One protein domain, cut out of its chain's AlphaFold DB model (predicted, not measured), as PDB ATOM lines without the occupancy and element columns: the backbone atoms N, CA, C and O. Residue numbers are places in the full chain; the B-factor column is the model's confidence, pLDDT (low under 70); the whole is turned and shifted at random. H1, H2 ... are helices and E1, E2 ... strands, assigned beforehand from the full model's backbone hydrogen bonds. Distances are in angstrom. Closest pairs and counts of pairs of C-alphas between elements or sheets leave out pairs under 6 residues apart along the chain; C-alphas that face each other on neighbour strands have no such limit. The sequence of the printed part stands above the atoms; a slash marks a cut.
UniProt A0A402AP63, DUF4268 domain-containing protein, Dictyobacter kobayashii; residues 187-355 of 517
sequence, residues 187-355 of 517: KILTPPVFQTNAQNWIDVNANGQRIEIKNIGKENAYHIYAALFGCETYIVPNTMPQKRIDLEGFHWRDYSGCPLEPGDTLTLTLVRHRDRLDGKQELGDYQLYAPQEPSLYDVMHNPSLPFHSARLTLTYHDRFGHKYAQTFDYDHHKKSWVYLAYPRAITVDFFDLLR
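This is residues 187 to 355 of the 517 residues of the protein "DUF4268 domain-containing protein" of Dictyobacter kobayashii (UniProt A0A402AP63). With little regular structure, this is one antiparallel sheet, E1 E4 E3 E2 E5 E6 E7, curled like part of a barrel and folded back on itself at E3. Its seven strands and two helices hold 66 of 169 printed residues, mostly strand. It is compact, radius of gyration of the C-alphas 15.8 A, spanning 48 by 30 by 29 A.

Find E1, residues 208 to 215, beginning at (-27.837, 9.177, 35.735); then E2, 222 to 230; E3, 251 to 256; E4, 265 to 273; H1, 296 to 301; E5, 308 to 317, 27.1 A long; E6, 323 to 331; E7, 336 to 340; H2, 350 to 353, ending at (-30.888, -12.150, 37.401).

E2 E3 E4 and E5 E6 E7 are meanders, successive antiparallel neighbours; E1, neighbour of E4, makes E1 E2 E3 E4 a Greek key. Look at N 211 and O 268, within hydrogen-bond range at 2.9 A. H2 only grazes the sheet; H1 is not on it.

The printed part has no cut; links E2 to E3 and E4 to H1 are long. In 63 residues pLDDT is under 70.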
ATOM      1  N   LYS A 187     -13.312   0.058  46.646       90.69
ATOM      2  CA  LYS A 187     -13.599   1.261  47.422       90.69
ATOM      3  C   LYS A 187     -14.395   2.238  46.570       90.69
ATOM      4  O   LYS A 187     -13.974   2.578  45.468       90.69
ATOM      5  N   ILE A 188     -15.503   2.736  47.107       94.12
ATOM      6  CA  ILE A 188     -16.325   3.748  46.442       94.12
ATOM      7  C   ILE A 188     -15.818   5.139  46.830       94.12
ATOM      8  O   ILE A 188     -15.612   5.420  48.015       94.12
ATOM      9  N   LEU A 189     -15.566   5.988  45.835       90.81
ATOM     10  CA  LEU A 189     -14.875   7.265  46.020       90.81
ATOM     11  C   LEU A 189     -15.821   8.465  46.016       90.81
ATOM     12  O   LEU A 189     -15.594   9.410  46.772       90.81
ATOM     13  N   THR A 190     -16.882   8.432  45.209       92.81
ATOM     14  CA  THR A 190     -17.815   9.558  45.078       92.81
ATOM     15  C   THR A 190     -19.159   9.278  45.750       92.81
ATOM     16  O   THR A 190     -19.612   8.130  45.797       92.81
ATOM     17  N   PRO A 191     -19.816  10.309  46.309       92.00
ATOM     18  CA  PRO A 191     -21.183  10.187  46.790       92.00
ATOM     19  C   PRO A 191     -22.181  10.161  45.617       92.00
ATOM     20  O   PRO A 191     -21.871  10.670  44.537       92.00
ATOM     21  N   PRO A 192     -23.400   9.638  45.828       90.19
ATOM     22  CA  PRO A 192     -24.518   9.859  44.916       90.19
ATOM     23  C   PRO A 192     -24.888  11.346  44.815       90.19
ATOM     24  O   PRO A 192     -24.587  12.148  45.701       90.19
ATOM     25  N   VAL A 193     -25.592  11.708  43.747       89.06
ATOM     26  CA  VAL A 193     -26.229  13.018  43.603       89.06
ATOM     27  C   VAL A 193     -27.534  13.017  44.394       89.06
ATOM     28  O   VAL A 193     -28.392  12.162  44.171       89.06
ATOM     29  N   PHE A 194     -27.680  13.985  45.296       86.25
ATOM     30  CA  PHE A 194     -28.843  14.150  46.170       86.25
ATOM     31  C   PHE A 194     -29.742  15.307  45.722       86.25
ATOM     32  O   PHE A 194     -29.288  16.231  45.046       86.25
ATOM     33  N   GLN A 195     -31.014  15.279  46.125       80.25
ATOM     34  CA  GLN A 195     -31.976  16.333  45.803       80.25
ATOM     35  C   GLN A 195     -31.645  17.642  46.524       80.25
ATOM     36  O   GLN A 195     -31.336  17.658  47.714       80.25
ATOM     37  N   THR A 196     -31.839  18.772  45.844       77.50
ATOM     38  CA  THR A 196     -31.649  20.104  46.442       77.50
ATOM     39  C   THR A 196     -32.595  20.360  47.622       77.50
ATOM     40  O   THR A 196     -32.197  20.974  48.610       77.50
ATOM     41  N   ASN A 197     -33.831  19.853  47.540       71.56
ATOM     42  CA  ASN A 197     -34.897  20.109  48.518       71.56
ATOM     43  C   ASN A 197     -35.030  19.007  49.587       71.56
ATOM     44  O   ASN A 197     -35.765  19.182  50.556       71.56
ATOM     45  N   ALA A 198     -34.334  17.882  49.407       69.56
ATOM     46  CA  ALA A 198     -34.301  16.741  50.320       69.56
ATOM     47  C   ALA A 198     -32.904  16.110  50.240       69.56
ATOM     48  O   ALA A 198     -32.689  15.112  49.559       69.56
ATOM     49  N   GLN A 199     -31.927  16.748  50.890       74.62
ATOM     50  CA  GLN A 199     -30.505  16.416  50.720       74.62
ATOM     51  C   GLN A 199     -30.145  14.992  51.162       74.62
ATOM     52  O   GLN A 199     -29.110  14.474  50.764       74.62
ATOM     53  N   ASN A 200     -30.999  14.347  51.951       72.56
ATOM     54  CA  ASN A 200     -30.862  12.965  52.390       72.56
ATOM     55  C   ASN A 200     -31.427  11.933  51.394       72.56
ATOM     56  O   ASN A 200     -31.272  10.737  51.639       72.56
ATOM     57  N   TRP A 201     -32.054  12.362  50.294       78.31
ATOM     58  CA  TRP A 201     -32.624  11.494  49.256       78.31
ATOM     59  C   TRP A 201     -31.879  11.640  47.936       78.31
ATOM     60  O   TRP A 201     -31.494  12.747  47.544       78.31
ATOM     61  N   ILE A 202     -31.688  10.519  47.238       81.94
ATOM     62  CA  ILE A 202     -31.042  10.529  45.925       81.94
ATOM     63  C   ILE A 202     -31.896  11.357  44.960       81.94
ATOM     64  O   ILE A 202     -33.131  11.350  45.013       81.94
ATOM     65  N   ASP A 203     -31.241  12.109  44.075       79.69
ATOM     66  CA  ASP A 203     -31.934  12.847  43.028       79.69
ATOM     67  C   ASP A 203     -32.550  11.895  42.003       79.69
ATOM     68  O   ASP A 203     -31.917  11.467  41.036       79.69
ATOM     69  N   VAL A 204     -33.830  11.592  42.217       68.69
ATOM     70  CA  VAL A 204     -34.640  10.763  41.325       68.69
ATOM     71  C   VAL A 204     -34.784  11.370  39.933       68.69
ATOM     72  O   VAL A 204     -35.056  10.626  38.992       68.69
ATOM     73  N   ASN A 205     -34.608  12.688  39.771       71.25
ATOM     74  CA  ASN A 205     -34.718  13.382  38.487       71.25
ATOM     75  C   ASN A 205     -33.393  13.432  37.717       71.25
ATOM     76  O   ASN A 205     -33.401  13.786  36.535       71.25
ATOM     77  N   ALA A 206     -32.275  13.047  38.336       72.38
ATOM     78  CA  ALA A 206     -31.000  12.947  37.645       72.38
ATOM     79  C   ALA A 206     -31.069  11.873  36.544       72.38
ATOM     80  O   ALA A 206     -31.452  10.723  36.782       72.38
ATOM     81  N   ASN A 207     -30.654  12.243  35.326       67.44
ATOM     82  CA  ASN A 207     -30.620  11.334  34.171       67.44
ATOM     83  C   ASN A 207     -29.682  10.129  34.389       67.44
ATOM     84  O   ASN A 207     -29.867   9.088  33.762       67.44
ATOM     85  N   GLY A 208     -28.709  10.256  35.295       81.88
ATOM     86  CA  GLY A 208     -27.837   9.177  35.735       81.88
ATOM     87  C   GLY A 208     -27.024   9.571  36.968       81.88
ATOM     88  O   GLY A 208     -26.942  10.747  37.320       81.88
ATOM     89  N   GLN A 209     -26.427   8.581  37.619       88.88
ATOM     90  CA  GLN A 209     -25.567   8.725  38.791       88.88
ATOM     91  C   GLN A 209     -24.130   8.399  38.381       88.88
ATOM     92  O   GLN A 209     -23.889   7.372  37.753       88.88
ATOM     93  N   ARG A 210     -23.166   9.267  38.705       90.19
ATOM     94  CA  ARG A 210     -21.747   9.032  38.392       90.19
ATOM     95  C   ARG A 210     -21.011   8.591  39.646       90.19
ATOM     96  O   ARG A 210     -20.736   9.411  40.520       90.19
ATOM     97  N   ILE A 211     -20.703   7.301  39.724       92.94
ATOM     98  CA  ILE A 211     -20.035   6.704  40.878       92.94
ATOM     99  C   ILE A 211     -18.648   6.223  40.474       92.94
ATOM    100  O   ILE A 211     -18.504   5.402  39.575       92.94
ATOM    101  N   GLU A 212     -17.620   6.729  41.145       93.25
ATOM    102  CA  GLU A 212     -16.249   6.268  40.957       93.25
ATOM    103  C   GLU A 212     -15.937   5.140  41.933       93.25
ATOM    104  O   GLU A 212     -16.125   5.273  43.147       93.25
ATOM    105  N   ILE A 213     -15.438   4.035  41.392       93.56
ATOM    106  CA  ILE A 213     -14.996   2.873  42.152       93.56
ATOM    107  C   ILE A 213     -13.515   2.637  41.894       93.56
ATOM    108  O   ILE A 213     -13.044   2.795  40.771       93.56
ATOM    109  N   LYS A 214     -12.780   2.242  42.927       91.94
ATOM    110  CA  LYS A 214     -11.368   1.880  42.836       91.94
ATOM    111  C   LYS A 214     -11.177   0.429  43.229       91.94
ATOM    112  O   LYS A 214     -11.629   0.045  44.308       91.94
ATOM    113  N   ASN A 215     -10.472  -0.339  42.401       88.69
ATOM    114  CA  ASN A 215     -10.045  -1.678  42.784       88.69
ATOM    115  C   ASN A 215      -8.891  -1.556  43.792       88.69
ATOM    116  O   ASN A 215      -7.834  -1.003  43.496       88.69
ATOM    117  N   ILE A 216      -9.122  -2.011  45.016       86.88
ATOM    118  CA  ILE A 216      -8.149  -2.070  46.110       86.88
ATOM    119  C   ILE A 216      -7.680  -3.507  46.392       86.88
ATOM    120  O   ILE A 216      -6.871  -3.712  47.297       86.88
ATOM    121  N   GLY A 217      -8.193  -4.487  45.641       78.69
ATOM    122  CA  GLY A 217      -7.747  -5.877  45.672       78.69
ATOM    123  C   GLY A 217      -6.427  -6.081  44.922       78.69
ATOM    124  O   GLY A 217      -5.834  -5.131  44.416       78.69
ATOM    125  N   LYS A 218      -5.954  -7.332  44.848       75.94
ATOM    126  CA  LYS A 218      -4.715  -7.688  44.121       75.94
ATOM    127  C   LYS A 218      -4.943  -8.350  42.759       75.94
ATOM    128  O   LYS A 218      -3.973  -8.595  42.050       75.94
ATOM    129  N   GLU A 219      -6.188  -8.632  42.390       73.38
ATOM    130  CA  GLU A 219      -6.539  -9.222  41.094       73.38
ATOM    131  C   GLU A 219      -7.447  -8.298  40.272       73.38
ATOM    132  O   GLU A 219      -8.108  -7.403  40.807       73.38
ATOM    133  N   ASN A 220      -7.475  -8.530  38.958       71.62
ATOM    134  CA  ASN A 220      -8.339  -7.820  38.021       71.62
ATOM    135  C   ASN A 220      -9.803  -8.209  38.238       71.62
ATOM    136  O   ASN A 220     -10.125  -9.394  38.333       71.62
ATOM    137  N   ALA A 221     -10.691  -7.218  38.240       76.31
ATOM    138  CA  ALA A 221     -12.128  -7.455  38.209       76.31
ATOM    139  C   ALA A 221     -12.654  -7.395  36.775       76.31
ATOM    140  O   ALA A 221     -12.393  -6.429  36.061       76.31
ATOM    141  N   TYR A 222     -13.440  -8.389  36.380       72.94
ATOM    142  CA  TYR A 222     -14.088  -8.477  35.073       72.94
ATOM    143  C   TYR A 222     -15.604  -8.335  35.223       72.94
ATOM    144  O   TYR A 222     -16.145  -8.571  36.301       72.94
ATOM    145  N   HIS A 223     -16.296  -7.963  34.143       77.06
ATOM    146  CA  HIS A 223     -17.765  -7.953  34.079       77.06
ATOM    147  C   HIS A 223     -18.440  -7.245  35.269       77.06
ATOM    148  O   HIS A 223     -19.345  -7.786  35.904       77.06
ATOM    149  N   ILE A 224     -17.981  -6.031  35.582       81.31
ATOM    150  CA  ILE A 224     -18.469  -5.269  36.731       81.31
ATOM    151  C   ILE A 224     -19.868  -4.751  36.417       81.31
ATOM    152  O   ILE A 224     -20.063  -3.939  35.514       81.31
ATOM    153  N   TYR A 225     -20.843  -5.192  37.195       88.75
ATOM    154  CA  TYR A 225     -22.219  -4.732  37.154       88.75
ATOM    155  C   TYR A 225     -22.534  -3.998  38.451       88.75
ATOM    156  O   TYR A 225     -22.142  -4.450  39.524       88.75
ATOM    157  N   ALA A 226     -23.258  -2.888  38.372       90.69
ATOM    158  CA  ALA A 226     -23.617  -2.089  39.531       90.69
ATOM    159  C   ALA A 226     -25.121  -1.824  39.585       90.69
ATOM    160  O   ALA A 226     -25.740  -1.546  38.559       90.69
ATOM    161  N   ALA A 227     -25.691  -1.858  40.788       89.25
ATOM    162  CA  ALA A 227     -27.052  -1.425  41.070       89.25
ATOM    163  C   ALA A 227     -27.072  -0.510  42.298       89.25
ATOM    164  O   ALA A 227     -26.547  -0.864  43.353       89.25
ATOM    165  N   LEU A 228     -27.684   0.662  42.159       89.06
ATOM    166  CA  LEU A 228     -27.806   1.685  43.189       89.06
ATOM    167  C   LEU A 228     -29.281   1.911  43.535       89.06
ATOM    168  O   LEU A 228     -30.091   2.201  42.654       89.06
ATOM    169  N   PHE A 229     -29.593   1.845  44.824       85.44
ATOM    170  CA  PHE A 229     -30.909   2.112  45.396       85.44
ATOM    171  C   PHE A 229     -30.835   3.314  46.332       85.44
ATOM    172  O   PHE A 229     -29.872   3.436  47.090       85.44
ATOM    173  N   GLY A 230     -31.853   4.169  46.312       82.12
ATOM    174  CA  GLY A 230     -32.054   5.188  47.340       82.12
ATOM    175  C   GLY A 230     -32.953   4.660  48.451       82.12
ATOM    176  O   GLY A 230     -33.801   3.804  48.205       82.12
ATOM    177  N   CYS A 231     -32.788   5.144  49.681       76.25
ATOM    178  CA  CYS A 231     -33.674   4.765  50.788       76.25
ATOM    179  C   CYS A 231     -35.147   5.098  50.494       76.25
ATOM    180  O   CYS A 231     -36.040   4.455  51.023       76.25
ATOM    181  N   GLU A 232     -35.420   6.067  49.619       68.56
ATOM    182  CA  GLU A 232     -36.764   6.464  49.201       68.56
ATOM    183  C   GLU A 232     -37.472   5.458  48.275       68.56
ATOM    184  O   GLU A 232     -38.663   5.620  48.009       68.56
ATOM    185  N   THR A 233     -36.774   4.426  47.781       64.19
ATOM    186  CA  THR A 233     -37.322   3.427  46.842       64.19
ATOM    187  C   THR A 233     -37.722   2.106  47.516       64.19
ATOM    188  O   THR A 233     -37.816   1.077  46.855       64.19
ATOM    189  N   TYR A 234     -37.974   2.150  48.832       57.44
ATOM    190  CA  TYR A 234     -38.251   1.038  49.758       57.44
ATOM    191  C   TYR A 234     -38.948  -0.194  49.162       57.44
ATOM    192  O   TYR A 234     -40.125  -0.145  48.799       57.44
ATOM    193  N   ILE A 235     -38.264  -1.346  49.217       53.19
ATOM    194  CA  ILE A 235     -38.906  -2.657  49.081       53.19
ATOM    195  C   ILE A 235     -38.280  -3.651  50.053       53.19
ATOM    196  O   ILE A 235     -37.338  -4.357  49.722       53.19
ATOM    197  N   VAL A 236     -38.802  -3.697  51.275       45.25
ATOM    198  CA  VAL A 236     -38.478  -4.754  52.240       45.25
ATOM    199  C   VAL A 236     -39.719  -5.639  52.369       45.25
ATOM    200  O   VAL A 236     -40.793  -5.116  52.685       45.25
ATOM    201  N   PRO A 237     -39.635  -6.957  52.119       44.00
ATOM    202  CA  PRO A 237     -40.753  -7.850  52.387       44.00
ATOM    203  C   PRO A 237     -41.143  -7.790  53.875       44.00
ATOM    204  O   PRO A 237     -40.304  -7.968  54.753       44.00
ATOM    205  N   ASN A 238     -42.432  -7.592  54.163       44.59
ATOM    206  CA  ASN A 238     -43.045  -7.785  55.488       44.59
ATOM    207  C   ASN A 238     -42.673  -6.799  56.623       44.59
ATOM    208  O   ASN A 238     -42.807  -7.158  57.793       44.59
ATOM    209  N   THR A 239     -42.300  -5.547  56.332       43.69
ATOM    210  CA  THR A 239     -42.173  -4.484  57.357       43.69
ATOM    211  C   THR A 239     -43.192  -3.344  57.156       43.69
ATOM    212  O   THR A 239     -43.463  -2.909  56.041       43.69
ATOM    213  N   MET A 240     -43.806  -2.881  58.254       36.75
ATOM    214  CA  MET A 240     -44.678  -1.688  58.330       36.75
ATOM    215  C   MET A 240     -43.950  -0.555  59.092       36.75
ATOM    216  O   MET A 240     -43.116  -0.882  59.938       36.75
ATOM    217  N   PRO A 241     -44.269   0.748  58.885       43.06
ATOM    218  CA  PRO A 241     -45.400   1.294  58.136       43.06
ATOM    219  C   PRO A 241     -45.076   1.673  56.687       43.06
ATOM    220  O   PRO A 241     -43.983   2.103  56.333       43.06
ATOM    221  N   GLN A 242     -46.106   1.500  55.863       46.69
ATOM    222  CA  GLN A 242     -46.117   1.658  54.419       46.69
ATOM    223  C   GLN A 242     -46.161   3.133  53.978       46.69
ATOM    224  O   GLN A 242     -46.882   3.945  54.558       46.69
ATOM    225  N   LYS A 243     -45.507   3.374  52.829       46.50
ATOM    226  CA  LYS A 243     -45.748   4.413  51.802       46.50
ATOM    227  C   LYS A 243     -44.863   5.677  51.816       46.50
ATOM    228  O   LYS A 243     -45.223   6.685  52.413       46.50
ATOM    229  N   ARG A 244     -43.797   5.654  50.998       44.41
ATOM    230  CA  ARG A 244     -43.239   6.768  50.186       44.41
ATOM    231  C   ARG A 244     -42.496   6.108  49.010       44.41
ATOM    232  O   ARG A 244     -41.660   5.270  49.291       44.41
ATOM    233  N   ILE A 245     -42.737   6.305  47.714       37.34
ATOM    234  CA  ILE A 245     -43.639   7.104  46.857       37.34
ATOM    235  C   ILE A 245     -44.292   6.092  45.867       37.34
ATOM    236  O   ILE A 245     -43.840   4.951  45.810       37.34
ATOM    237  N   ASP A 246     -45.318   6.458  45.084       43.94
ATOM    238  CA  ASP A 246     -45.821   5.701  43.907       43.94
ATOM    239  C   ASP A 246     -44.751   5.573  42.784       43.94
ATOM    240  O   ASP A 246     -44.959   5.928  41.625       43.94
ATOM    241  N   LEU A 247     -43.549   5.132  43.142       48.16
ATOM    242  CA  LEU A 247     -42.393   4.990  42.280       48.16
ATOM    243  C   LEU A 247     -42.086   3.497  42.209       48.16
ATOM    244  O   LEU A 247     -41.442   2.951  43.097       48.16
ATOM    245  N   GLU A 248     -42.587   2.836  41.168       51.38
ATOM    246  CA  GLU A 248     -42.310   1.435  40.829       51.38
ATOM    247  C   GLU A 248     -40.793   1.121  40.859       51.38
ATOM    248  O   GLU A 248     -40.104   1.296  39.859       51.38
ATOM    249  N   GLY A 249     -40.255   0.699  42.012       55.66
ATOM    250  CA  GLY A 249     -38.938   0.056  42.155       55.66
ATOM    251  C   GLY A 249     -37.764   0.738  41.442       55.66
ATOM    252  O   GLY A 249     -36.962   0.067  40.786       55.66
ATOM    253  N   PHE A 250     -37.660   2.067  41.524       68.81
ATOM    254  CA  PHE A 250     -36.587   2.787  40.840       68.81
ATOM    255  C   PHE A 250     -35.219   2.439  41.419       68.81
ATOM    256  O   PHE A 250     -35.009   2.403  42.632       68.81
ATOM    257  N   HIS A 251     -34.273   2.236  40.517       76.06
ATOM    258  CA  HIS A 251     -32.878   1.992  40.838       76.06
ATOM    259  C   HIS A 251     -32.017   2.419  39.646       76.06
ATOM    260  O   HIS A 251     -32.512   2.553  38.523       76.06
ATOM    261  N   TRP A 252     -30.729   2.660  39.871       82.25
ATOM    262  CA  TRP A 252     -29.789   2.992  38.802       82.25
ATOM    263  C   TRP A 252     -28.841   1.830  38.565       82.25
ATOM    264  O   TRP A 252     -28.389   1.214  39.526       82.25
ATOM    265  N   ARG A 253     -28.531   1.523  37.304       84.69
ATOM    266  CA  ARG A 253     -27.620   0.429  36.956       84.69
ATOM    267  C   ARG A 253     -26.607   0.835  35.911       84.69
ATOM    268  O   ARG A 253     -26.893   1.681  35.070       84.69
ATOM    269  N   ASP A 254     -25.452   0.194  35.966       81.25
ATOM    270  CA  ASP A 254     -24.444   0.250  34.914       81.25
ATOM    271  C   ASP A 254     -23.775  -1.115  34.765       81.25
ATOM    272  O   ASP A 254     -23.764  -1.923  35.699       81.25
ATOM    273  N   TYR A 255     -23.194  -1.348  33.597       79.19
ATOM    274  CA  TYR A 255     -22.370  -2.507  33.312       79.19
ATOM    275  C   TYR A 255     -21.105  -2.076  32.578       79.19
ATOM    276  O   TYR A 255     -21.162  -1.487  31.500       79.19
ATOM    277  N   SER A 256     -19.962  -2.466  33.129       65.75
ATOM    278  CA  SER A 256     -18.665  -2.345  32.485       65.75
ATOM    279  C   SER A 256     -18.106  -3.727  32.167       65.75
ATOM    280  O   SER A 256     -17.765  -4.509  33.054       65.75
ATOM    281  N   GLY A 257     -17.953  -4.007  30.873       58.41
ATOM    282  CA  GLY A 257     -17.187  -5.162  30.396       58.41
ATOM    283  C   GLY A 257     -15.672  -4.942  30.423       58.41
ATOM    284  O   GLY A 257     -14.923  -5.891  30.206       58.41
ATOM    285  N   CYS A 258     -15.214  -3.711  30.672       60.12
ATOM    286  CA  CYS A 258     -13.793  -3.399  30.759       60.12
ATOM    287  C   CYS A 258     -13.223  -3.941  32.077       60.12
ATOM    288  O   CYS A 258     -13.779  -3.618  33.135       60.12
ATOM    289  N   PRO A 259     -12.130  -4.724  32.035       66.06
ATOM    290  CA  PRO A 259     -11.444  -5.153  33.242       66.06
ATOM    291  C   PRO A 259     -10.948  -3.950  34.048       66.06
ATOM    292  O   PRO A 259     -10.475  -2.976  33.460       66.06
ATOM    293  N   LEU A 260     -11.030  -4.026  35.376       76.38
ATOM    294  CA  LEU A 260     -10.453  -3.029  36.277       76.38
ATOM    295  C   LEU A 260      -9.265  -3.619  37.037       76.38
ATOM    296  O   LEU A 260      -9.433  -4.529  37.857       76.38
ATOM    297  N   GLU A 261      -8.074  -3.091  36.773       79.94
ATOM    298  CA  GLU A 261      -6.825  -3.552  37.380       79.94
ATOM    299  C   GLU A 261      -6.663  -3.065  38.834       79.94
ATOM    300  O   GLU A 261      -7.241  -2.046  39.224       79.94
ATOM    301  N   PRO A 262      -5.881  -3.774  39.667       85.19
ATOM    302  CA  PRO A 262      -5.508  -3.329  41.006       85.19
ATOM    303  C   PRO A 262      -4.953  -1.902  41.037       85.19
ATOM    304  O   PRO A 262      -3.951  -1.589  40.403       85.19
ATOM    305  N   GLY A 263      -5.563  -1.036  41.843       83.81
ATOM    306  CA  GLY A 263      -5.156   0.359  42.009       83.81
ATOM    307  C   GLY A 263      -5.862   1.346  41.076       83.81
ATOM    308  O   GLY A 263      -5.906   2.539  41.417       83.81
ATOM    309  N   ASP A 264      -6.470   0.864  39.992       86.31
ATOM    310  CA  ASP A 264      -7.167   1.685  39.007       86.31
ATOM    311  C   ASP A 264      -8.570   2.084  39.459       86.31
ATOM    312  O   ASP A 264      -9.180   1.496  40.358       86.31
ATOM    313  N   THR A 265      -9.074   3.144  38.828       91.88
ATOM    314  CA  THR A 265     -10.390   3.725  39.101       91.88
ATOM    315  C   THR A 265     -11.262   3.659  37.854       91.88
ATOM    316  O   THR A 265     -10.812   3.975  36.757       91.88
ATOM    317  N   LEU A 266     -12.522   3.279  38.039       85.75
ATOM    318  CA  LEU A 266     -13.555   3.237  37.013       85.75
ATOM    319  C   LEU A 266     -14.691   4.182  37.402       85.75
ATOM    320  O   LEU A 266     -15.218   4.103  38.512       85.75
ATOM    321  N   THR A 267     -15.105   5.046  36.477       92.06
ATOM    322  CA  THR A 267     -16.328   5.840  36.631       92.06
ATOM    323  C   THR A 267     -17.508   5.085  36.030       92.06
ATOM    324  O   THR A 267     -17.620   4.970  34.812       92.06
ATOM    325  N   LEU A 268     -18.416   4.621  36.883       88.00
ATOM    326  CA  LEU A 268     -19.702   4.061  36.484       88.00
ATOM    327  C   LEU A 268     -20.699   5.192  36.225       88.00
ATOM    328  O   LEU A 268     -20.828   6.113  37.035       88.00
ATOM    329  N   THR A 269     -21.417   5.119  35.108       89.38
ATOM    330  CA  THR A 269     -22.488   6.051  34.741       89.38
ATOM    331  C   THR A 269     -23.822   5.323  34.842       89.38
ATOM    332  O   THR A 269     -24.390   4.882  33.847       89.38
ATOM    333  N   LEU A 270     -24.327   5.186  36.070       86.31
ATOM    334  CA  LEU A 270     -25.536   4.420  36.333       86.31
ATOM    335  C   LEU A 270     -26.772   5.134  35.785       86.31
ATOM    336  O   LEU A 270     -27.066   6.270  36.158       86.31
ATOM    337  N   VAL A 271     -27.526   4.453  34.928       84.00
ATOM    338  CA  VAL A 271     -28.748   4.962  34.298       84.00
ATOM    339  C   VAL A 271     -29.966   4.474  35.070       84.00
ATOM    340  O   VAL A 271     -29.977   3.369  35.607       84.00
ATOM    341  N   ARG A 272     -30.999   5.311  35.157       81.12
ATOM    342  CA  ARG A 272     -32.223   5.016  35.910       81.12
ATOM    343  C   ARG A 272     -33.083   3.958  35.204       81.12
ATOM    344  O   ARG A 272     -33.427   4.123  34.036       81.12
ATOM    345  N   HIS A 273     -33.520   2.947  35.948       74.31
ATOM    346  CA  HIS A 273     -34.441   1.888  35.524       74.31
ATOM    347  C   HIS A 273     -35.664   1.807  36.456       74.31
ATOM    348  O   HIS A 273     -35.636   2.317  37.574       74.31
ATOM    349  N   ARG A 274     -36.748   1.184  35.971       66.56
ATOM    350  CA  ARG A 274     -38.029   0.973  36.689       66.56
ATOM    351  C   ARG A 274     -38.451  -0.508  36.756       66.56
ATOM    352  O   ARG A 274     -39.615  -0.813  36.967       66.56
ATOM    353  N   ASP A 275     -37.544  -1.432  36.451       61.16
ATOM    354  CA  ASP A 275     -37.847  -2.863  36.279       61.16
ATOM    355  C   ASP A 275     -37.378  -3.728  37.477       61.16
ATOM    356  O   ASP A 275     -37.123  -3.204  38.556       61.16
ATOM    357  N   ARG A 276     -37.325  -5.059  37.282       54.28
ATOM    358  CA  ARG A 276     -37.381  -6.208  38.229       54.28
ATOM    359  C   ARG A 276     -36.377  -6.275  39.402       54.28
ATOM    360  O   ARG A 276     -36.079  -7.384  39.822       54.28
ATOM    361  N   LEU A 277     -35.859  -5.179  39.947       63.34
ATOM    362  CA  LEU A 277     -35.227  -5.179  41.274       63.34
ATOM    363  C   LEU A 277     -36.240  -4.682  42.308       63.34
ATOM    364  O   LEU A 277     -36.109  -3.601  42.876       63.34
ATOM    365  N   ASP A 278     -37.291  -5.487  42.484       58.88
ATOM    366  CA  ASP A 278     -38.447  -5.190  43.324       58.88
ATOM    367  C   ASP A 278     -38.300  -5.740  44.758       58.88
ATOM    368  O   ASP A 278     -39.289  -6.116  45.382       58.88
ATOM    369  N   GLY A 279     -37.073  -5.866  45.273       61.19
ATOM    370  CA  GLY A 279     -36.804  -6.363  46.630       61.19
ATOM    371  C   GLY A 279     -36.949  -7.874  46.831       61.19
ATOM    372  O   GLY A 279     -36.681  -8.360  47.925       61.19
ATOM    373  N   LYS A 280     -37.368  -8.633  45.808       62.81
ATOM    374  CA  LYS A 280     -37.565 -10.098  45.889       62.81
ATOM    375  C   LYS A 280     -36.422 -10.908  45.281       62.81
ATOM    376  O   LYS A 280     -36.449 -12.133  45.331       62.81
ATOM    377  N   GLN A 281     -35.478 -10.245  44.619       71.50
ATOM    378  CA  GLN A 281     -34.355 -10.887  43.941       71.50
ATOM    379  C   GLN A 281     -33.216 -11.101  44.928       71.50
ATOM    380  O   GLN A 281     -32.960 -10.248  45.774       71.50
ATOM    381  N   GLU A 282     -32.517 -12.220  44.778       71.75
ATOM    382  CA  GLU A 282     -31.461 -12.650  45.690       71.75
ATOM    383  C   GLU A 282     -30.137 -12.828  44.937       71.75
ATOM    384  O   GLU A 282     -30.099 -13.394  43.843       71.75
ATOM    385  N   LEU A 283     -29.047 -12.333  45.525       69.44
ATOM    386  CA  LEU A 283     -27.669 -12.646  45.153       69.44
ATOM    387  C   LEU A 283     -27.088 -13.550  46.241       69.44
ATOM    388  O   LEU A 283     -26.751 -13.080  47.328       69.44
ATOM    389  N   GLY A 284     -26.998 -14.854  45.969       66.31
ATOM    390  CA  GLY A 284     -26.757 -15.837  47.030       66.31
ATOM    391  C   GLY A 284     -27.913 -15.813  48.032       66.31
ATOM    392  O   GLY A 284     -29.062 -15.881  47.617       66.31
ATOM    393  N   ASP A 285     -27.613 -15.640  49.319       60.62
ATOM    394  CA  ASP A 285     -28.626 -15.519  50.384       60.62
ATOM    395  C   ASP A 285     -29.041 -14.056  50.663       60.62
ATOM    396  O   ASP A 285     -29.729 -13.764  51.642       60.62
ATOM    397  N   TYR A 286     -28.568 -13.102  49.852       67.38
ATOM    398  CA  TYR A 286     -28.784 -11.675  50.080       67.38
ATOM    399  C   TYR A 286     -29.877 -11.105  49.175       67.38
ATOM    400  O   TYR A 286     -29.718 -11.059  47.956       67.38
ATOM    401  N   GLN A 287     -30.958 -10.600  49.774       70.06
ATOM    402  CA  GLN A 287     -32.021  -9.905  49.045       70.06
ATOM    403  C   GLN A 287     -31.584  -8.505  48.596       70.06
ATOM    404  O   GLN A 287     -30.980  -7.740  49.346       70.06
ATOM    405  N   LEU A 288     -31.935  -8.150  47.364       74.12
ATOM    406  CA  LEU A 288     -31.603  -6.880  46.725       74.12
ATOM    407  C   LEU A 288     -32.656  -5.812  47.022       74.12
ATOM    408  O   LEU A 288     -33.623  -5.668  46.276       74.12
ATOM    409  N   TYR A 289     -32.456  -5.043  48.089       72.81
ATOM    410  CA  TYR A 289     -33.375  -3.978  48.500       72.81
ATOM    411  C   TYR A 289     -32.657  -2.698  48.936       72.81
ATOM    412  O   TYR A 289     -31.492  -2.717  49.342       72.81
ATOM    413  N   ALA A 290     -33.390  -1.583  48.880       75.19
ATOM    414  CA  ALA A 290     -32.973  -0.273  49.379       75.19
ATOM    415  C   ALA A 290     -32.549  -0.312  50.863       75.19
ATOM    416  O   ALA A 290     -33.064  -1.122  51.634       75.19
ATOM    417  N   PRO A 291     -31.623   0.552  51.310       77.25
ATOM    418  CA  PRO A 291     -31.236   0.588  52.715       77.25
ATOM    419  C   PRO A 291     -32.400   1.066  53.595       77.25
ATOM    420  O   PRO A 291     -33.251   1.844  53.162       77.25
ATOM    421  N   GLN A 292     -32.428   0.607  54.847       70.69
ATOM    422  CA  GLN A 292     -33.474   0.989  55.791       70.69
ATOM    423  C   GLN A 292     -33.239   2.420  56.303       70.69
ATOM    424  O   GLN A 292     -32.203   2.705  56.907       70.69
ATOM    425  N   GLU A 293     -34.215   3.303  56.095       68.44
ATOM    426  CA  GLU A 293     -34.268   4.616  56.746       68.44
ATOM    427  C   GLU A 293     -34.511   4.460  58.264       68.44
ATOM    428  O   GLU A 293     -35.432   3.729  58.654       68.44
ATOM    429  N   PRO A 294     -33.730   5.136  59.132       66.44
ATOM    430  CA  PRO A 294     -34.013   5.202  60.564       66.44
ATOM    431  C   PRO A 294     -35.404   5.783  60.836       66.44
ATOM    432  O   PRO A 294     -35.821   6.742  60.186       66.44
ATOM    433  N   SER A 295     -36.134   5.249  61.820       62.28
ATOM    434  CA  SER A 295     -37.452   5.801  62.146       62.28
ATOM    435  C   SER A 295     -37.331   7.209  62.741       62.28
ATOM    436  O   SER A 295     -36.318   7.556  63.349       62.28
ATOM    437  N   LEU A 296     -38.392   8.020  62.643       57.81
ATOM    438  CA  LEU A 296     -38.428   9.340  63.292       57.81
ATOM    439  C   LEU A 296     -38.111   9.241  64.795       57.81
ATOM    440  O   LEU A 296     -37.422  10.095  65.347       57.81
ATOM    441  N   TYR A 297     -38.576   8.171  65.442       60.66
ATOM    442  CA  TYR A 297     -38.270   7.888  66.838       60.66
ATOM    443  C   TYR A 297     -36.766   7.660  67.055       60.66
ATOM    444  O   TYR A 297     -36.194   8.258  67.967       60.66
ATOM    445  N   ASP A 298     -36.119   6.866  66.199       63.69
ATOM    446  CA  ASP A 298     -34.677   6.603  66.269       63.69
ATOM    447  C   ASP A 298     -33.860   7.872  66.039       63.69
ATOM    448  O   ASP A 298     -32.920   8.130  66.782       63.69
ATOM    449  N   VAL A 299     -34.252   8.702  65.068       64.56
ATOM    450  CA  VAL A 299     -33.584   9.982  64.786       64.56
ATOM    451  C   VAL A 299     -33.685  10.934  65.981       64.56
ATOM    452  O   VAL A 299     -32.710  11.602  66.320       64.56
ATOM    453  N   MET A 300     -34.841  10.985  66.652       63.00
ATOM    454  CA  MET A 300     -35.057  11.867  67.804       63.00
ATOM    455  C   MET A 300     -34.304  11.423  69.064       63.00
ATOM    456  O   MET A 300     -33.844  12.274  69.825       63.00
ATOM    457  N   HIS A 301     -34.185  10.115  69.303       68.19
ATOM    458  CA  HIS A 301     -33.601   9.584  70.542       68.19
ATOM    459  C   HIS A 301     -32.135   9.169  70.385       68.19
ATOM    460  O   HIS A 301     -31.407   9.112  71.374       68.19
ATOM    461  N   ASN A 302     -31.685   8.919  69.153       69.94
ATOM    462  CA  ASN A 302     -30.335   8.479  68.819       69.94
ATOM    463  C   ASN A 302     -29.796   9.278  67.614       69.94
ATOM    464  O   ASN A 302     -29.623   8.728  66.528       69.94
ATOM    465  N   PRO A 303     -29.466  10.572  67.771       66.50
ATOM    466  CA  PRO A 303     -29.008  11.417  66.659       66.50
ATOM    467  C   PRO A 303     -27.673  10.965  66.034       66.50
ATOM    468  O   PRO A 303     -27.311  11.406  64.948       66.50
ATOM    469  N   SER A 304     -26.925  10.084  66.707       73.56
ATOM    470  CA  SER A 304     -25.685   9.478  66.205       73.56
ATOM    471  C   SER A 304     -25.900   8.221  65.355       73.56
ATOM    472  O   SER A 304     -24.927   7.656  64.845       73.56
ATOM    473  N   LEU A 305     -27.146   7.756  65.215       71.62
ATOM    474  CA  LEU A 305     -27.483   6.577  64.427       71.62
ATOM    475  C   LEU A 305     -27.214   6.871  62.935       71.62
ATOM    476  O   LEU A 305     -27.493   7.980  62.465       71.62
ATOM    477  N   PRO A 306     -26.606   5.932  62.188       73.88
ATOM    478  CA  PRO A 306     -26.273   6.167  60.791       73.88
ATOM    479  C   PRO A 306     -27.548   6.292  59.953       73.88
ATOM    480  O   PRO A 306     -28.466   5.481  60.078       73.88
ATOM    481  N   PHE A 307     -27.587   7.302  59.086       80.31
ATOM    482  CA  PHE A 307     -28.653   7.475  58.104       80.31
ATOM    483  C   PHE A 307     -28.171   6.911  56.770       80.31
ATOM    484  O   PHE A 307     -27.370   7.543  56.080       80.31
ATOM    485  N   HIS A 308     -28.617   5.709  56.413       85.19
ATOM    486  CA  HIS A 308     -28.220   5.066  55.164       85.19
ATOM    487  C   HIS A 308     -29.104   5.556  54.010       85.19
ATOM    488  O   HIS A 308     -30.200   5.044  53.804       85.19
ATOM    489  N   SER A 309     -28.635   6.555  53.260       84.31
ATOM    490  CA  SER A 309     -29.411   7.172  52.170       84.31
ATOM    491  C   SER A 309     -29.387   6.383  50.866       84.31
ATOM    492  O   SER A 309     -30.261   6.559  50.023       84.31
ATOM    493  N   ALA A 310     -28.354   5.569  50.654       88.62
ATOM    494  CA  ALA A 310     -28.148   4.859  49.399       88.62
ATOM    495  C   ALA A 310     -27.498   3.499  49.634       88.62
ATOM    496  O   ALA A 310     -26.683   3.370  50.545       88.62
ATOM    497  N   ARG A 311     -27.814   2.518  48.787       89.00
ATOM    498  CA  ARG A 311     -27.143   1.216  48.741       89.00
ATOM    499  C   ARG A 311     -26.643   0.929  47.340       89.00
ATOM    500  O   ARG A 311     -27.439   0.889  46.407       89.00
ATOM    501  N   LEU A 312     -25.346   0.691  47.204       90.94
ATOM    502  CA  LEU A 312     -24.698   0.262  45.971       90.94
ATOM    503  C   LEU A 312     -24.305  -1.208  46.094       90.94
ATOM    504  O   LEU A 312     -23.563  -1.572  46.999       90.94
ATOM    505  N   THR A 313     -24.761  -2.038  45.166       90.06
ATOM    506  CA  THR A 313     -24.331  -3.433  45.036       90.06
ATOM    507  C   THR A 313     -23.554  -3.592  43.741       90.06
ATOM    508  O   THR A 313     -24.038  -3.198  42.682       90.06
ATOM    509  N   LEU A 314     -22.361  -4.167  43.824       90.19
ATOM    510  CA  LEU A 314     -21.516  -4.532  42.698       90.19
ATOM    511  C   LEU A 314     -21.513  -6.052  42.551       90.19
ATOM    512  O   LEU A 314     -21.342  -6.743  43.552       90.19
ATOM    513  N   THR A 315     -21.639  -6.569  41.331       88.44
ATOM    514  CA  THR A 315     -21.259  -7.950  41.000       88.44
ATOM    515  C   THR A 315     -20.147  -7.944  39.971       88.44
ATOM    516  O   THR A 315     -20.137  -7.089  39.094       88.44
ATOM    517  N   TYR A 316     -19.207  -8.870  40.064       82.00
ATOM    518  CA  TYR A 316     -18.032  -8.909  39.197       82.00
ATOM    519  C   TYR A 316     -17.457 -10.316  39.151       82.00
ATOM    520  O   TYR A 316     -17.797 -11.163  39.978       82.00
ATOM    521  N   HIS A 317     -16.591 -10.572  38.179       78.31
ATOM    522  CA  HIS A 317     -15.916 -11.849  38.004       78.31
ATOM    523  C   HIS A 317     -14.418 -11.721  38.265       78.31
ATOM    524  O   HIS A 317     -13.832 -10.656  38.056       78.31
ATOM    525  N   ASP A 318     -13.794 -12.812  38.694       67.31
ATOM    526  CA  ASP A 318     -12.338 -12.952  38.635       67.31
ATOM    527  C   ASP A 318     -11.883 -13.454  37.250       67.31
ATOM    528  O   ASP A 318     -12.688 -13.728  36.355       67.31
ATOM    529  N   ARG A 319     -10.568 -13.607  37.070       53.38
ATOM    530  CA  ARG A 319      -9.969 -14.150  35.834       53.38
ATOM    531  C   ARG A 319     -10.360 -15.600  35.521       53.38
ATOM    532  O   ARG A 319     -10.126 -16.055  34.405       53.38
ATOM    533  N   PHE A 320     -10.893 -16.333  36.496       50.31
ATOM    534  CA  PHE A 320     -11.351 -17.716  36.356       50.31
ATOM    535  C   PHE A 320     -12.866 -17.798  36.110       50.31
ATOM    536  O   PHE A 320     -13.398 -18.893  35.940       50.31
ATOM    537  N   GLY A 321     -13.558 -16.653  36.053       53.72
ATOM    538  CA  GLY A 321     -14.999 -16.570  35.837       53.72
ATOM    539  C   GLY A 321     -15.835 -16.877  37.079       53.72
ATOM    540  O   GLY A 321     -17.054 -17.018  36.965       53.72
ATOM    541  N   HIS A 322     -15.227 -16.980  38.267       65.38
ATOM    542  CA  HIS A 322     -16.011 -17.046  39.499       65.38
ATOM    543  C   HIS A 322     -16.681 -15.700  39.733       65.38
ATOM    544  O   HIS A 322     -16.107 -14.655  39.434       65.38
ATOM    545  N   LYS A 323     -17.896 -15.727  40.276       75.88
ATOM    546  CA  LYS A 323     -18.716 -14.531  40.456       75.88
ATOM    547  C   LYS A 323     -18.681 -14.085  41.905       75.88
ATOM    548  O   LYS A 323     -18.756 -14.904  42.823       75.88
ATOM    549  N   TYR A 324     -18.647 -12.775  42.085       81.62
ATOM    550  CA  TYR A 324     -18.536 -12.122  43.374       81.62
ATOM    551  C   TYR A 324     -19.554 -10.994  43.500       81.62
ATOM    552  O   TYR A 324     -19.913 -10.381  42.493       81.62
ATOM    553  N   ALA A 325     -20.005 -10.707  44.726       85.19
ATOM    554  CA  ALA A 325     -20.783  -9.516  45.044       85.19
ATOM    555  C   ALA A 325     -20.149  -8.709  46.183       85.19
ATOM    556  O   ALA A 325     -19.516  -9.245  47.094       85.19
ATOM    557  N   GLN A 326     -20.350  -7.394  46.140       86.69
ATOM    558  CA  GLN A 326     -20.003  -6.474  47.214       86.69
ATOM    559  C   GLN A 326     -21.073  -5.403  47.354       86.69
ATOM    560  O   GLN A 326     -21.476  -4.792  46.370       86.69
ATOM    561  N   THR A 327     -21.520  -5.159  48.582       87.06
ATOM    562  CA  THR A 327     -22.587  -4.193  48.863       87.06
ATOM    563  C   THR A 327     -22.069  -3.090  49.774       87.06
ATOM    564  O   THR A 327     -21.276  -3.344  50.678       87.06
ATOM    565  N   PHE A 328     -22.515  -1.859  49.550       89.69
ATOM    566  CA  PHE A 328     -22.088  -0.673  50.280       89.69
ATOM    567  C   PHE A 328     -23.292   0.206  50.603       89.69
ATOM    568  O   PHE A 328     -24.087   0.489  49.711       89.69
ATOM    569  N   ASP A 329     -23.379   0.700  51.835       89.62
ATOM    570  CA  ASP A 329     -24.364   1.704  52.245       89.62
ATOM    571  C   ASP A 329     -23.708   3.074  52.391       89.62
ATOM    572  O   ASP A 329     -22.631   3.201  52.969       89.62
ATOM    573  N   TYR A 330     -24.352   4.123  51.891       91.12
ATOM    574  CA  TYR A 330     -23.896   5.493  52.082       91.12
ATOM    575  C   TYR A 330     -24.480   6.074  53.371       91.12
ATOM    576  O   TYR A 330     -25.679   6.351  53.441       91.12
ATOM    577  N   ASP A 331     -23.632   6.286  54.381       88.50
ATOM    578  CA  ASP A 331     -23.984   6.989  55.618       88.50
ATOM    579  C   ASP A 331     -23.970   8.500  55.350       88.50
ATOM    580  O   ASP A 331     -22.909   9.114  55.200       88.50
ATOM    581  N   HIS A 332     -25.157   9.100  55.277       84.06
ATOM    582  CA  HIS A 332     -25.342  10.513  54.962       84.06
ATOM    583  C   HIS A 332     -24.765  11.438  56.035       84.06
ATOM    584  O   HIS A 332     -24.188  12.477  55.715       84.06
ATOM    585  N   HIS A 333     -24.853  11.044  57.307       83.62
ATOM    586  CA  HIS A 333     -24.312  11.833  58.412       83.62
ATOM    587  C   HIS A 333     -22.781  11.856  58.378       83.62
ATOM    588  O   HIS A 333     -22.169  12.902  58.594       83.62
ATOM    589  N   LYS A 334     -22.153  10.717  58.063       85.31
ATOM    590  CA  LYS A 334     -20.685  10.607  57.968       85.31
ATOM    591  C   LYS A 334     -20.123  10.959  56.594       85.31
ATOM    592  O   LYS A 334     -18.907  11.079  56.454       85.31
ATOM    593  N   LYS A 335     -20.991  11.124  55.595       87.69
ATOM    594  CA  LYS A 335     -20.644  11.351  54.187       87.69
ATOM    595  C   LYS A 335     -19.682  10.293  53.643       87.69
ATOM    596  O   LYS A 335     -18.736  10.611  52.922       87.69
ATOM    597  N   SER A 336     -19.908   9.033  54.004       87.94
ATOM    598  CA  SER A 336     -18.986   7.935  53.705       87.94
ATOM    599  C   SER A 336     -19.717   6.652  53.341       87.94
ATOM    600  O   SER A 336     -20.731   6.322  53.952       87.94
ATOM    601  N   TRP A 337     -19.140   5.887  52.417       88.44
ATOM    602  CA  TRP A 337     -19.580   4.527  52.121       88.44
ATOM    603  C   TRP A 337     -19.117   3.543  53.200       88.44
ATOM    604  O   TRP A 337     -17.959   3.556  53.619       88.44
ATOM    605  N   VAL A 338     -20.028   2.673  53.620       85.75
ATOM    606  CA  VAL A 338     -19.834   1.611  54.606       85.75
ATOM    607  C   VAL A 338     -20.002   0.277  53.895       85.75
ATOM    608  O   VAL A 338     -21.056  -0.005  53.333       85.75
ATOM    609  N   TYR A 339     -18.962  -0.552  53.916       79.81
ATOM    610  CA  TYR A 339     -19.013  -1.889  53.332       79.81
ATOM    611  C   TYR A 339     -19.945  -2.811  54.132       79.81
ATOM    612  O   TYR A 339     -19.846  -2.906  55.359       79.81
ATOM    613  N   LEU A 340     -20.827  -3.511  53.420       71.69
ATOM    614  CA  LEU A 340     -21.699  -4.556  53.933       71.69
ATOM    615  C   LEU A 340     -21.169  -5.910  53.464       71.69
ATOM    616  O   LEU A 340     -21.103  -6.198  52.270       71.69
ATOM    617  N   ALA A 341     -20.775  -6.745  54.422       55.81
ATOM    618  CA  ALA A 341     -20.043  -7.980  54.180       55.81
ATOM    619  C   ALA A 341     -20.929  -9.152  53.704       55.81
ATOM    620  O   ALA A 341     -21.010 -10.185  54.368       55.81
ATOM    621  N   TYR A 342     -21.591  -8.980  52.560       59.97
ATOM    622  CA  TYR A 342     -22.475  -9.959  51.910       59.97
ATOM    623  C   TYR A 342     -21.967 -10.311  50.494       59.97
ATOM    624  O   TYR A 342     -21.061  -9.640  49.999       59.97
ATOM    625  N   PRO A 343     -22.430 -11.428  49.902       53.69
ATOM    626  CA  PRO A 343     -21.602 -12.595  49.613       53.69
ATOM    627  C   PRO A 343     -20.478 -12.324  48.619       53.69
ATOM    628  O   PRO A 343     -20.707 -12.002  47.456       53.69
ATOM    629  N   ARG A 344     -19.245 -12.583  49.068       60.00
ATOM    630  CA  ARG A 344     -18.079 -12.536  48.189       60.00
ATOM    631  C   ARG A 344     -18.150 -13.597  47.097       60.00
ATOM    632  O   ARG A 344     -17.708 -13.283  46.024       60.00
ATOM    633  N   ALA A 345     -18.734 -14.779  47.292       66.25
ATOM    634  CA  ALA A 345     -18.928 -15.751  46.207       66.25
ATOM    635  C   ALA A 345     -20.422 -15.958  45.936       66.25
ATOM    636  O   ALA A 345     -21.177 -16.259  46.860       66.25
ATOM    637  N   ILE A 346     -20.839 -15.806  44.680       69.19
ATOM    638  CA  ILE A 346     -22.233 -15.963  44.244       69.19
ATOM    639  C   ILE A 346     -22.311 -16.931  43.063       69.19
ATOM    640  O   ILE A 346     -21.374 -17.072  42.282       69.19
ATOM    641  N   THR A 347     -23.445 -17.610  42.912       67.00
ATOM    642  CA  THR A 347     -23.711 -18.497  41.763       67.00
ATOM    643  C   THR A 347     -24.428 -17.769  40.624       67.00
ATOM    644  O   THR A 347     -24.286 -18.136  39.455       67.00
ATOM    645  N   VAL A 348     -25.164 -16.712  40.972       68.62
ATOM    646  CA  VAL A 348     -25.989 -15.885  40.090       68.62
ATOM    647  C   VAL A 348     -25.586 -14.428  40.309       68.62
ATOM    648  O   VAL A 348     -25.550 -13.982  41.454       68.62
ATOM    649  N   ASP A 349     -25.270 -13.700  39.238       79.19
ATOM    650  CA  ASP A 349     -24.953 -12.266  39.277       79.19
ATOM    651  C   ASP A 349     -26.094 -11.398  38.707       79.19
ATOM    652  O   ASP A 349     -27.157 -11.895  38.323       79.19
ATOM    653  N   PHE A 350     -25.897 -10.076  38.634       81.56
ATOM    654  CA  PHE A 350     -26.905  -9.182  38.055       81.56
ATOM    655  C   PHE A 350     -27.216  -9.479  36.586       81.56
ATOM    656  O   PHE A 350     -28.365  -9.328  36.164       81.56
ATOM    657  N   PHE A 351     -26.227  -9.908  35.804       73.56
ATOM    658  CA  PHE A 351     -26.435 -10.251  34.403       73.56
ATOM    659  C   PHE A 351     -27.369 -11.463  34.264       73.56
ATOM    660  O   PHE A 351     -28.268 -11.464  33.419       73.56
ATOM    661  N   ASP A 352     -27.220 -12.463  35.133       74.12
ATOM    662  CA  ASP A 352     -28.093 -13.633  35.181       74.12
ATOM    663  C   ASP A 352     -29.508 -13.285  35.676       74.12
ATOM    664  O   ASP A 352     -30.504 -13.703  35.073       74.12
ATOM    665  N   LEU A 353     -29.613 -12.501  36.761       71.81
ATOM    666  CA  LEU A 353     -30.888 -12.150  37.401       71.81
ATOM    667  C   LEU A 353     -31.826 -11.398  36.457       71.81
ATOM    668  O   LEU A 353     -33.024 -11.702  36.362       71.81
ATOM    669  N   LEU A 354     -31.276 -10.430  35.729       66.50
ATOM    670  CA  LEU A 354     -32.052  -9.543  34.869       66.50
ATOM    671  C   LEU A 354     -32.525 -10.237  33.581       66.50
ATOM    672  O   LEU A 354     -33.428  -9.757  32.909       66.50
ATOM    673  N   ARG A 355     -32.044 -11.448  33.284       59.12
ATOM    674  CA  ARG A 355     -32.384 -12.190  32.060       59.12
ATOM    675  C   ARG A 355     -33.759 -12.895  32.081       59.12
ATOM    676  O   ARG A 355     -34.216 -13.359  31.035       59.12
TER     677      ARG A 355